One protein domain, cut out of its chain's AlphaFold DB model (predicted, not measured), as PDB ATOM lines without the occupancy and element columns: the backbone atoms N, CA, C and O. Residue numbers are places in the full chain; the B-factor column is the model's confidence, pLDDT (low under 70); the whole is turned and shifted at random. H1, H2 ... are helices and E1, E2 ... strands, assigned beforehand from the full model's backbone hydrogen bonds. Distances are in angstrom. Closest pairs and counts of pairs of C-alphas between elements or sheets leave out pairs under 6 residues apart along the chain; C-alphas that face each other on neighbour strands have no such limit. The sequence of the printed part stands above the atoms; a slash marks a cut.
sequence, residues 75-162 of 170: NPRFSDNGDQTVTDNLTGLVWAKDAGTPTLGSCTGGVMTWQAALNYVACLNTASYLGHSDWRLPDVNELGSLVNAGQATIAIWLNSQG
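What this domain is: This is residues 75 to 162 of the 170 residues of the protein "Protein containing DUF1566" of Candidatus Magnetobacterium bavaricum (UniProt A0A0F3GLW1). A small three-stranded sheet of short strands, E1 to E3, and three helices stand well separated, joined largely by loops. H1, the longest helix, is at one end of the longest axis, with residues 107 to 113 running back beside it to its start; H3 and the loop before it lie toward the other end, and neither face of the sheet is covered by a named helix. The printed part has 88 residues, with the named elements E1, E2, E3, H1, H2, H3 in that order; the sheet order is E1, E2, E3, with neighbours antiparallel. The class is mixed, helices and strands, though under half of the residues are in named elements. The whole is compact, with a radius of gyration of the C-alphas of 13.5 A, and spans 38 by 27 by 20 A.

How they stand to each other: Begin with the sheet: E1, residues 78 to 80, E2, residues 85 to 88, and E3, residues 94 to 96, form a meander, each strand the antiparallel neighbour of the one before. E1 and E2 are a hairpin at 157 degrees between directions; look at C-alphas 80 and 86, which face each other 4.6 A apart, and at N 79 and O 87, within hydrogen-bond range at 2.9 A. E2 and E3 are a hairpin at 141 degrees; C-alphas 87 and 94 face each other 4.5 A apart, and N 86 and O 95 are within range at 2.8 A. E1 and E3 are the edge strands. Now look outward to H1, residues 114 to 126, H2, residues 140 to 145, and H3, residues 154 to 160. None of the three is on the sheet, and they are apart from one another. In H1, H2 and H3 every O i to N i+4 pair is within hydrogen-bond range.

Where its parts are: Find C-alpha 78 at (221.555, 188.335, 204.754), where E1 begins; it spans 6.7 A, E2 10.0 A and E3 6.9 A. Then find C-alpha 114 at (196.194, 194.424, 210.636); from there H1 runs 18.7 A to C-alpha 126. H2 measures 8.6 A and H3 9.9 A, ending with C-alpha 160 at (218.623, 178.889, 206.785).

The domain as a whole: The C-alphas of Ser 106 and Gly 150 are the two farthest apart, at 39.2 A. The links E3 to H1, 17 residues, and H1 to H2, 13 residues, are long; E1 to E2 and E2 to E3 are tight, and H2 to H3 is short. The printed part has no cut. Its mean pLDDT is 94.5, and no printed residue is under 70.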
ATOM      1  N   ASN A  75     226.426 188.306 198.137       92.81
ATOM      2  CA  ASN A  75     226.816 187.119 198.892       92.81
ATOM      3  C   ASN A  75     227.731 187.532 200.064       92.81
ATOM      4  O   ASN A  75     228.857 187.965 199.802       92.81
ATOM      5  N   PRO A  76     227.280 187.413 201.326       94.50
ATOM      6  CA  PRO A  76     225.981 186.874 201.743       94.50
ATOM      7  C   PRO A  76     224.816 187.825 201.419       94.50
ATOM      8  O   PRO A  76     224.990 189.043 201.369       94.50
ATOM      9  N   ARG A  77     223.610 187.276 201.219       94.44
ATOM     10  CA  ARG A  77     222.403 188.099 201.036       94.44
ATOM     11  C   ARG A  77     221.945 188.714 202.356       94.44
ATOM     12  O   ARG A  77     221.643 189.898 202.395       94.44
ATOM     13  N   PHE A  78     221.933 187.912 203.412       96.56
ATOM     14  CA  PHE A  78     221.555 188.335 204.754       96.56
ATOM     15  C   PHE A  78     222.757 188.257 205.689       96.56
ATOM     16  O   PHE A  78     223.517 187.288 205.642       96.56
ATOM     17  N   SER A  79     222.912 189.268 206.536       97.44
ATOM     18  CA  SER A  79     223.968 189.349 207.545       97.44
ATOM     19  C   SER A  79     223.343 189.399 208.936       97.44
ATOM     20  O   SER A  79     222.537 190.281 209.217       97.44
ATOM     21  N   ASP A  80     223.719 188.469 209.809       96.81
ATOM     22  CA  ASP A  80     223.361 188.510 211.230       96.81
ATOM     23  C   ASP A  80     224.177 189.601 211.931       96.81
ATOM     24  O   ASP A  80     225.409 189.592 211.869       96.81
ATOM     25  N   ASN A  81     223.497 190.532 212.595       97.00
ATOM     26  CA  ASN A  81     224.149 191.648 213.276       97.00
ATOM     27  C   ASN A  81     224.590 191.283 214.709       97.00
ATOM     28  O   ASN A  81     225.316 192.042 215.345       97.00
ATOM     29  N   GLY A  82     224.188 190.112 215.228       96.50
ATOM     30  CA  GLY A  82     224.544 189.658 216.580       96.50
ATOM     31  C   GLY A  82     223.741 190.318 217.709       96.50
ATOM     32  O   GLY A  82     224.010 190.072 218.881       96.50
ATOM     33  N   ASP A  83     222.734 191.117 217.364       96.06
ATOM     34  CA  ASP A  83     221.864 191.879 218.271       96.06
ATOM     35  C   ASP A  83     220.380 191.494 218.117       96.06
ATOM     36  O   ASP A  83     219.480 192.253 218.467       96.06
ATOM     37  N   GLN A  84     220.126 190.288 217.599       95.94
ATOM     38  CA  GLN A  84     218.796 189.790 217.230       95.94
ATOM     39  C   GLN A  84     218.152 190.534 216.048       95.94
ATOM     40  O   GLN A  84     216.942 190.410 215.837       95.94
ATOM     41  N   THR A  85     218.947 191.227 215.229       97.19
ATOM     42  CA  THR A  85     218.537 191.740 213.917       97.19
ATOM     43  C   THR A  85     219.332 191.104 212.772       97.19
ATOM     44  O   THR A  85     220.404 190.522 212.965       97.19
ATOM     45  N   VAL A  86     218.773 191.176 211.564       97.81
ATOM     46  CA  VAL A  86     219.372 190.673 210.325       97.81
ATOM     47  C   VAL A  86     219.310 191.766 209.262       97.81
ATOM     48  O   VAL A  86     218.236 192.286 208.966       97.81
ATOM     49  N   THR A  87     220.448 192.089 208.655       97.06
ATOM     50  CA  THR A  87     220.539 193.038 207.537       97.06
ATOM     51  C   THR A  87     220.337 192.311 206.209       97.06
ATOM     52  O   THR A  87     221.050 191.351 205.924       97.06
ATOM     53  N   ASP A  88     219.404 192.772 205.372       96.31
ATOM     54  CA  ASP A  88     219.292 192.358 203.970       96.31
ATOM     55  C   ASP A  88     220.193 193.244 203.102       96.31
ATOM     56  O   ASP A  88     219.873 194.396 202.815       96.31
ATOM     57  N   ASN A  89     221.327 192.704 202.656       95.38
ATOM     58  CA  ASN A  89     222.332 193.447 201.894       95.38
ATOM     59  C   ASN A  89     221.841 193.863 200.495       95.38
ATOM     60  O   ASN A  89     222.486 194.681 199.842       95.38
ATOM     61  N   LEU A  90     220.734 193.289 200.009       93.00
ATOM     62  CA  LEU A  90     220.147 193.639 198.716       93.00
ATOM     63  C   LEU A  90     219.312 194.923 198.792       93.00
ATOM     64  O   LEU A  90     219.348 195.735 197.871       93.00
ATOM     65  N   THR A  91     218.557 195.088 199.878       92.88
ATOM     66  CA  THR A  91     217.629 196.212 200.079       92.88
ATOM     67  C   THR A  91     218.176 197.269 201.040       92.88
ATOM     68  O   THR A  91     217.714 198.407 201.025       92.88
ATOM     69  N   GLY A  92     219.163 196.912 201.864       93.56
ATOM     70  CA  GLY A  92     219.669 197.734 202.963       93.56
ATOM     71  C   GLY A  92     218.740 197.774 204.180       93.56
ATOM     72  O   GLY A  92     219.003 198.529 205.113       93.56
ATOM     73  N   LEU A  93     217.655 196.991 204.180       95.56
ATOM     74  CA  LEU A  93     216.706 196.927 205.287       95.56
ATOM     75  C   LEU A  93     217.237 196.054 206.424       95.56
ATOM     76  O   LEU A  93     217.924 195.055 206.200       95.56
ATOM     77  N   VAL A  94     216.851 196.409 207.645       96.62
ATOM     78  CA  VAL A  94     217.107 195.615 208.846       96.62
ATOM     79  C   VAL A  94     215.800 194.978 209.298       96.62
ATOM     80  O   VAL A  94     214.771 195.641 209.423       96.62
ATOM     81  N   TRP A  95     215.853 193.678 209.545       96.75
ATOM     82  CA  TRP A  95     214.727 192.859 209.963       96.75
ATOM     83  C   TRP A  95     214.949 192.368 211.388       96.75
ATOM     84  O   TRP A  95     216.074 192.049 211.778       96.75
ATOM     85  N   ALA A  96     213.875 192.248 212.168       95.94
ATOM     86  CA  ALA A  96     213.937 191.488 213.409       95.94
ATOM     87  C   ALA A  96     214.246 190.020 213.074       95.94
ATOM     88  O   ALA A  96     213.624 189.436 212.186       95.94
ATOM     89  N   LYS A  97     215.204 189.422 213.785       95.69
ATOM     90  CA  LYS A  97     215.622 188.035 213.545       95.69
ATOM     91  C   LYS A  97     214.503 187.044 213.850       95.69
ATOM     92  O   LYS A  97     214.361 186.053 213.145       95.69
ATOM     93  N   ASP A  98     213.712 187.319 214.886       94.69
ATOM     94  CA  ASP A  98     212.546 186.523 215.265       94.69
ATOM     95  C   ASP A  98     211.298 186.968 214.491       94.69
ATOM     96  O   ASP A  98     210.634 187.947 214.844       94.69
ATOM     97  N   ALA A  99     210.959 186.221 213.439       92.12
ATOM     98  CA  ALA A  99     209.769 186.459 212.628       92.12
ATOM     99  C   ALA A  99     208.470 185.971 213.299       92.12
ATOM    100  O   ALA A  99     207.380 186.201 212.775       92.12
ATOM    101  N   GLY A 100     208.561 185.318 214.463       89.50
ATOM    102  CA  GLY A 100     207.424 184.796 215.217       89.50
ATOM    103  C   GLY A 100     206.628 185.856 215.979       89.50
ATOM    104  O   GLY A 100     205.635 185.512 216.617       89.50
ATOM    105  N   THR A 101     207.021 187.136 215.917       90.38
ATOM    106  CA  THR A 101     206.414 188.253 216.670       90.38
ATOM    107  C   THR A 101     206.328 187.946 218.176       90.38
ATOM    108  O   THR A 101     205.248 187.650 218.690       90.38
ATOM    109  N   PRO A 102     207.459 187.944 218.904       91.06
ATOM    110  CA  PRO A 102     207.485 187.559 220.314       91.06
ATOM    111  C   PRO A 102     206.740 188.559 221.208       91.06
ATOM    112  O   PRO A 102     206.653 189.744 220.913       91.06
ATOM    113  N   THR A 103     206.232 188.102 222.355       93.75
ATOM    114  CA  THR A 103     205.687 189.024 223.366       93.75
ATOM    115  C   THR A 103     206.816 189.669 224.167       93.75
ATOM    116  O   THR A 103     207.686 188.974 224.691       93.75
ATOM    117  N   LEU A 104     206.784 190.997 224.283       91.00
ATOM    118  CA  LEU A 104     207.830 191.815 224.895       91.00
ATOM    119  C   LEU A 104     207.207 192.812 225.872       91.00
ATOM    120  O   LEU A 104     206.650 193.833 225.469       91.00
ATOM    121  N   GLY A 105     207.281 192.521 227.171       91.69
ATOM    122  CA  GLY A 105     206.631 193.349 228.189       91.69
ATOM    123  C   GLY A 105     205.125 193.460 227.931       91.69
ATOM    124  O   GLY A 105     204.424 192.452 227.906       91.69
ATOM    125  N   SER A 106     204.630 194.684 227.723       92.50
ATOM    126  CA  SER A 106     203.230 194.949 227.364       92.50
ATOM    127  C   SER A 106     202.924 194.802 225.869       92.50
ATOM    128  O   SER A 106     201.760 194.883 225.481       92.50
ATOM    129  N   CYS A 107     203.934 194.615 225.017       95.81
ATOM    130  CA  CYS A 107     203.752 194.422 223.584       95.81
ATOM    131  C   CYS A 107     203.439 192.947 223.314       95.81
ATOM    132  O   CYS A 107     204.340 192.113 223.238       95.81
ATOM    133  N   THR A 108     202.155 192.607 223.211       95.12
ATOM    134  CA  THR A 108     201.712 191.238 222.913       95.12
ATOM    135  C   THR A 108     201.808 190.954 221.418       95.12
ATOM    136  O   THR A 108     201.144 191.611 220.617       95.12
ATOM    137  N   GLY A 109     202.639 189.975 221.065       93.25
ATOM    138  CA  GLY A 109     202.827 189.507 219.695       93.25
ATOM    139  C   GLY A 109     201.909 188.333 219.313       93.25
ATOM    140  O   GLY A 109     200.973 188.002 220.043       93.25
ATOM    141  N   GLY A 110     202.182 187.683 218.181       90.62
ATOM    142  CA  GLY A 110     201.445 186.522 217.669       90.62
ATOM    143  C   GLY A 110     200.509 186.828 216.493       90.62
ATOM    144  O   GLY A 110     200.601 187.864 215.837       90.62
ATOM    145  N   VAL A 111     199.586 185.902 216.211       90.19
ATOM    146  CA  VAL A 111     198.584 186.083 215.146       90.19
ATOM    147  C   VAL A 111     197.635 187.208 215.535       90.19
ATOM    148  O   VAL A 111     196.982 187.155 216.577       90.19
ATOM    149  N   MET A 112     197.533 188.222 214.682       93.25
ATOM    150  CA  MET A 112     196.777 189.428 214.988       93.25
ATOM    151  C   MET A 112     196.174 190.063 213.734       93.25
ATOM    152  O   MET A 112     196.575 189.772 212.607       93.25
ATOM    153  N   THR A 113     195.182 190.932 213.926       96.25
ATOM    154  CA  THR A 113     194.605 191.718 212.830       96.25
ATOM    155  C   THR A 113     195.585 192.793 212.366       96.25
ATOM    156  O   THR A 113     196.481 193.192 213.107       96.25
ATOM    157  N   TRP A 114     195.373 193.330 211.164       94.56
ATOM    158  CA  TRP A 114     196.194 194.424 210.636       94.56
ATOM    159  C   TRP A 114     196.315 195.609 211.609       94.56
ATOM    160  O   TRP A 114     197.411 196.084 211.890       94.56
ATOM    161  N   GLN A 115     195.195 196.049 212.189       97.56
ATOM    162  CA  GLN A 115     195.206 197.161 213.141       97.56
ATOM    163  C   GLN A 115     195.974 196.820 214.426       97.56
ATOM    164  O   GLN A 115     196.674 197.672 214.970       97.56
ATOM    165  N   ALA A 116     195.866 195.579 214.908       96.94
ATOM    166  CA  ALA A 116     196.638 195.122 216.057       96.94
ATOM    167  C   ALA A 116     198.143 195.060 215.743       96.94
ATOM    168  O   ALA A 116     198.937 195.443 216.594       96.94
ATOM    169  N   ALA A 117     198.531 194.702 214.515       96.38
ATOM    170  CA  ALA A 117     199.924 194.724 214.067       96.38
ATOM    171  C   ALA A 117     200.516 196.138 214.063       96.38
ATOM    172  O   ALA A 117     201.625 196.343 214.553       96.38
ATOM    173  N   LEU A 118     199.755 197.135 213.603       97.44
ATOM    174  CA  LEU A 118     200.171 198.539 213.688       97.44
ATOM    175  C   LEU A 118     200.360 198.995 215.144       97.44
ATOM    176  O   LEU A 118     201.347 199.654 215.464       97.44
ATOM    177  N   ASN A 119     199.449 198.606 216.040       97.75
ATOM    178  CA  ASN A 119     199.559 198.926 217.466       97.75
ATOM    179  C   ASN A 119     200.759 198.220 218.120       97.75
ATOM    180  O   ASN A 119     201.454 198.815 218.942       97.75
ATOM    181  N   TYR A 120     201.014 196.965 217.747       97.50
ATOM    182  CA  TYR A 120     202.155 196.191 218.222       97.50
ATOM    183  C   TYR A 120     203.475 196.856 217.818       97.50
ATOM    184  O   TYR A 120     204.315 197.111 218.675       97.50
ATOM    185  N   VAL A 121     203.614 197.253 216.553       97.44
ATOM    186  CA  VAL A 121     204.770 198.019 216.061       97.44
ATOM    187  C   VAL A 121     204.954 199.332 216.831       97.44
ATOM    188  O   VAL A 121     206.063 199.642 217.262       97.44
ATOM    189  N   ALA A 122     203.880 200.091 217.069       98.06
ATOM    190  CA  ALA A 122     203.957 201.321 217.861       98.06
ATOM    191  C   ALA A 122     204.442 201.059 219.303       98.06
ATOM    192  O   ALA A 122     205.214 201.847 219.860       98.06
ATOM    193  N   CYS A 123     204.034 199.931 219.890       98.19
ATOM    194  CA  CYS A 123     204.521 199.480 221.190       98.19
ATOM    195  C   CYS A 123     206.021 199.150 221.151       98.19
ATOM    196  O   CYS A 123     206.761 199.631 222.008       98.19
ATOM    197  N   LEU A 124     206.491 198.418 220.129       97.44
ATOM    198  CA  LEU A 124     207.918 198.115 219.944       97.44
ATOM    199  C   LEU A 124     208.768 199.383 219.844       97.44
ATOM    200  O   LEU A 124     209.821 199.464 220.473       97.44
ATOM    201  N   ASN A 125     208.283 200.385 219.109       98.00
ATOM    202  CA  ASN A 125     208.972 201.665 218.956       98.00
ATOM    203  C   ASN A 125     209.045 202.449 220.261       98.00
ATOM    204  O   ASN A 125     210.085 203.014 220.586       98.00
ATOM    205  N   THR A 126     207.965 202.434 221.044       97.62
ATOM    206  CA  THR A 126     207.942 203.049 222.380       97.62
ATOM    207  C   THR A 126     208.911 202.350 223.337       97.62
ATOM    208  O   THR A 126     209.501 202.991 224.204       97.62
ATOM    209  N   ALA A 127     209.089 201.036 223.179       96.56
ATOM    210  CA  ALA A 127     209.980 200.220 223.996       96.56
ATOM    211  C   ALA A 127     211.443 200.206 223.510       96.56
ATOM    212  O   ALA A 127     212.267 199.536 224.134       96.56
ATOM    213  N   SER A 128     211.770 200.900 222.414       96.19
ATOM    214  CA  SER A 128     213.079 200.833 221.749       96.19
ATOM    215  C   SER A 128     213.548 199.390 221.511       96.19
ATOM    216  O   SER A 128     214.673 199.016 221.863       96.19
ATOM    217  N   TYR A 129     212.657 198.544 220.985       95.69
ATOM    218  CA  TYR A 129     212.931 197.123 220.790       95.69
ATOM    219  C   TYR A 129     214.206 196.901 219.959       95.69
ATOM    220  O   TYR A 129     214.360 197.474 218.884       95.69
ATOM    221  N   LEU A 130     215.129 196.087 220.486       95.62
ATOM    222  CA  LEU A 130     216.468 195.831 219.923       95.62
ATOM    223  C   LEU A 130     217.294 197.102 219.652       95.62
ATOM    224  O   LEU A 130     218.139 197.118 218.768       95.62
ATOM    225  N   GLY A 131     217.057 198.180 220.404       96.00
ATOM    226  CA  GLY A 131     217.752 199.456 220.211       96.00
ATOM    227  C   GLY A 131     217.180 200.324 219.085       96.00
ATOM    228  O   GLY A 131     217.709 201.404 218.836       96.00
ATOM    229  N   HIS A 132     216.082 199.898 218.454       96.06
ATOM    230  CA  HIS A 132     215.417 200.598 217.357       96.06
ATOM    231  C   HIS A 132     214.053 201.147 217.782       96.06
ATOM    232  O   HIS A 132     213.333 200.533 218.569       96.06
ATOM    233  N   SER A 133     213.691 202.313 217.242       97.50
ATOM    234  CA  SER A 133     212.416 203.006 217.521       97.50
ATOM    235  C   SER A 133     211.642 203.372 216.248       97.50
ATOM    236  O   SER A 133     210.677 204.137 216.280       97.50
ATOM    237  N   ASP A 134     212.068 202.803 215.126       97.06
ATOM    238  CA  ASP A 134     211.605 203.036 213.764       97.06
ATOM    239  C   ASP A 134     211.099 201.749 213.085       97.06
ATOM    240  O   ASP A 134     211.003 201.670 211.859       97.06
ATOM    241  N   TRP A 135     210.715 200.743 213.878       97.06
ATOM    242  CA  TRP A 135     210.039 199.549 213.388       97.06
ATOM    243  C   TRP A 135     208.765 199.919 212.635       97.06
ATOM    244  O   TRP A 135     208.001 200.806 213.029       97.06
ATOM    245  N   ARG A 136     208.504 199.179 211.560       96.94
ATOM    246  CA  ARG A 136     207.288 199.280 210.757       96.94
ATOM    247  C   ARG A 136     206.937 197.937 210.146       96.94
ATOM    248  O   ARG A 136     207.779 197.046 210.060       96.94
ATOM    249  N   LEU A 137     205.693 197.806 209.701       95.25
ATOM    250  CA  LEU A 137     205.331 196.702 208.822       95.25
ATOM    251  C   LEU A 137     205.992 196.920 207.450       95.25
ATOM    252  O   LEU A 137     206.055 198.069 206.991       95.25
ATOM    253  N   PRO A 138     206.494 195.852 206.808       93.50
ATOM    254  CA  PRO A 138     207.018 195.950 205.457       93.50
ATOM    255  C   PRO A 138     205.891 196.273 204.480       93.50
ATOM    256  O   PRO A 138     204.739 195.872 204.678       93.50
ATOM    257  N   ASP A 139     206.229 196.977 203.406       93.00
ATOM    258  CA  ASP A 139     205.322 197.100 202.274       93.00
ATOM    259  C   ASP A 139     205.318 195.821 201.411       93.00
ATOM    260  O   ASP A 139     206.067 194.865 201.638       93.00
ATOM    261  N   VAL A 140     204.430 195.782 200.414       92.31
ATOM    262  CA  VAL A 140     204.261 194.609 199.543       92.31
ATOM    263  C   VAL A 140     205.514 194.284 198.719       92.31
ATOM    264  O   VAL A 140     205.780 193.112 198.457       92.31
ATOM    265  N   ASN A 141     206.294 195.290 198.323       90.69
ATOM    266  CA  ASN A 141     207.499 195.106 197.519       90.69
ATOM    267  C   ASN A 141     208.665 194.641 198.390       90.69
ATOM    268  O   ASN A 141     209.424 193.767 197.981       90.69
ATOM    269  N   GLU A 142     208.787 195.180 199.599       92.81
ATOM    270  CA  GLU A 142     209.791 194.760 200.575       92.81
ATOM    271  C   GLU A 142     209.552 193.320 201.014       92.81
ATOM    272  O   GLU A 142     210.476 192.507 200.982       92.81
ATOM    273  N   LEU A 143     208.302 192.964 201.323       91.38
ATOM    274  CA  LEU A 143     207.935 191.579 201.609       91.38
ATOM    275  C   LEU A 143     208.168 190.676 200.389       91.38
ATOM    276  O   LEU A 143     208.707 189.580 200.529       91.38
ATOM    277  N   GLY A 144     207.810 191.148 199.191       90.75
ATOM    278  CA  GLY A 144     208.066 190.443 197.936       90.75
ATOM    279  C   GLY A 144     209.555 190.210 197.680       90.75
ATOM    280  O   GLY A 144     209.934 189.159 197.170       90.75
ATOM    281  N   SER A 145     210.414 191.143 198.096       91.12
ATOM    282  CA  SER A 145     211.860 191.012 197.936       91.12
ATOM    283  C   SER A 145     212.416 189.819 198.715       91.12
ATOM    284  O   SER A 145     213.343 189.171 198.232       91.12
ATOM    285  N   LEU A 146     211.828 189.456 199.861       91.81
ATOM    286  CA  LEU A 146     212.234 188.305 200.679       91.81
ATOM    287  C   LEU A 146     211.934 186.942 200.029       91.81
ATOM    288  O   LEU A 146     212.363 185.914 200.546       91.81
ATOM    289  N   VAL A 147     211.215 186.899 198.907       92.25
ATOM    290  CA  VAL A 147     210.909 185.651 198.202       92.25
ATOM    291  C   VAL A 147     212.113 185.185 197.380       92.25
ATOM    292  O   VAL A 147     212.764 185.958 196.680       92.25
ATOM    293  N   ASN A 148     212.389 183.882 197.441       93.38
ATOM    294  CA  ASN A 148     213.313 183.186 196.554       93.38
ATOM    295  C   ASN A 148     212.537 182.191 195.686       93.38
ATOM    296  O   ASN A 148     212.175 181.115 196.159       93.38
ATOM    297  N   ALA A 149     212.307 182.531 194.418       92.00
ATOM    298  CA  ALA A 149     211.557 181.693 193.479       92.00
ATOM    299  C   ALA A 149     212.257 180.356 193.174       92.00
ATOM    300  O   ALA A 149     211.608 179.380 192.814       92.00
ATOM    301  N   GLY A 150     213.573 180.275 193.392       91.12
ATOM    302  CA  GLY A 150     214.338 179.036 193.262       91.12
ATOM    303  C   GLY A 150     214.184 178.066 194.439       91.12
ATOM    304  O   GLY A 150     214.857 177.037 194.454       91.12
ATOM    305  N   GLN A 151     213.370 178.387 195.449       92.50
ATOM    306  CA  GLN A 151     213.205 177.581 196.661       92.50
ATOM    307  C   GLN A 151     211.767 177.093 196.797       92.50
ATOM    308  O   GLN A 151     210.821 177.870 196.707       92.50
ATOM    309  N   ALA A 152     211.604 175.802 197.093       89.56
ATOM    310  CA  ALA A 152     210.283 175.194 197.265       89.56
ATOM    311  C   ALA A 152     209.522 175.750 198.481       89.56
ATOM    312  O   ALA A 152     208.295 175.806 198.485       89.56
ATOM    313  N   THR A 153     210.243 176.158 199.529       92.12
ATOM    314  CA  THR A 153     209.644 176.711 200.745       92.12
ATOM    315  C   THR A 153     210.439 177.918 201.214       92.12
ATOM    316  O   THR A 153     211.554 177.786 201.722       92.12
ATOM    317  N   ILE A 154     209.828 179.098 201.097       91.62
ATOM    318  CA  ILE A 154     210.455 180.372 201.475       91.62
ATOM    319  C   ILE A 154     210.811 180.394 202.961       91.62
ATOM    320  O   ILE A 154     211.898 180.840 203.313       91.62
ATOM    321  N   ALA A 155     209.949 179.846 203.823       92.38
ATOM    322  CA  ALA A 155     210.198 179.802 205.260       92.38
ATOM    323  C   ALA A 155     211.443 178.977 205.624       92.38
ATOM    324  O   ALA A 155     212.277 179.436 206.397       92.38
ATOM    325  N   ILE A 156     211.613 177.788 205.029       93.12
ATOM    326  CA  ILE A 156     212.794 176.939 205.256       93.12
ATOM    327  C   ILE A 156     214.055 177.652 204.766       93.12
ATOM    328  O   ILE A 156     215.063 177.681 205.473       93.12
ATOM    329  N   TRP A 157     213.990 178.254 203.577       94.06
ATOM    330  CA  TRP A 157     215.123 178.985 203.031       94.06
ATOM    331  C   TRP A 157     215.494 180.192 203.903       94.06
ATOM    332  O   TRP A 157     216.641 180.271 204.327       94.06
ATOM    333  N   LEU A 158     214.557 181.076 204.255       94.12
ATOM    334  CA  LEU A 158     214.833 182.227 205.127       94.12
ATOM    335  C   LEU A 158     215.344 181.799 206.507       94.12
ATOM    336  O   LEU A 158     216.285 182.411 207.013       94.12
ATOM    337  N   ASN A 159     214.812 180.712 207.079       94.38
ATOM    338  CA  ASN A 159     215.328 180.167 208.336       94.38
ATOM    339  C   ASN A 159     216.807 179.749 208.213       94.38
ATOM    340  O   ASN A 159     217.607 179.985 209.116       94.38
ATOM    341  N   SER A 160     217.210 179.196 207.062       93.75
ATOM    342  CA  SER A 160     218.623 178.889 206.785       93.75
ATOM    343  C   SER A 160     219.512 180.131 206.617       93.75
ATOM    344  O   SER A 160     220.731 180.014 206.701       93.75
ATOM    345  N   GLN A 161     218.922 181.309 206.380       94.50
ATOM    346  CA  GLN A 161     219.632 182.588 206.239       94.50
ATOM    347  C   GLN A 161     219.775 183.353 207.568       94.50
ATOM    348  O   GLN A 161     220.274 184.474 207.573       94.50
ATOM    349  N   GLY A 162     219.353 182.765 208.694       92.44
ATOM    350  CA  GLY A 162     219.510 183.352 210.029       92.44
ATOM    351  C   GLY A 162     218.249 183.989 210.609       92.44
ATOM    352  O   GLY A 162     218.273 184.377 211.776       92.44
TER     353      GLY A 162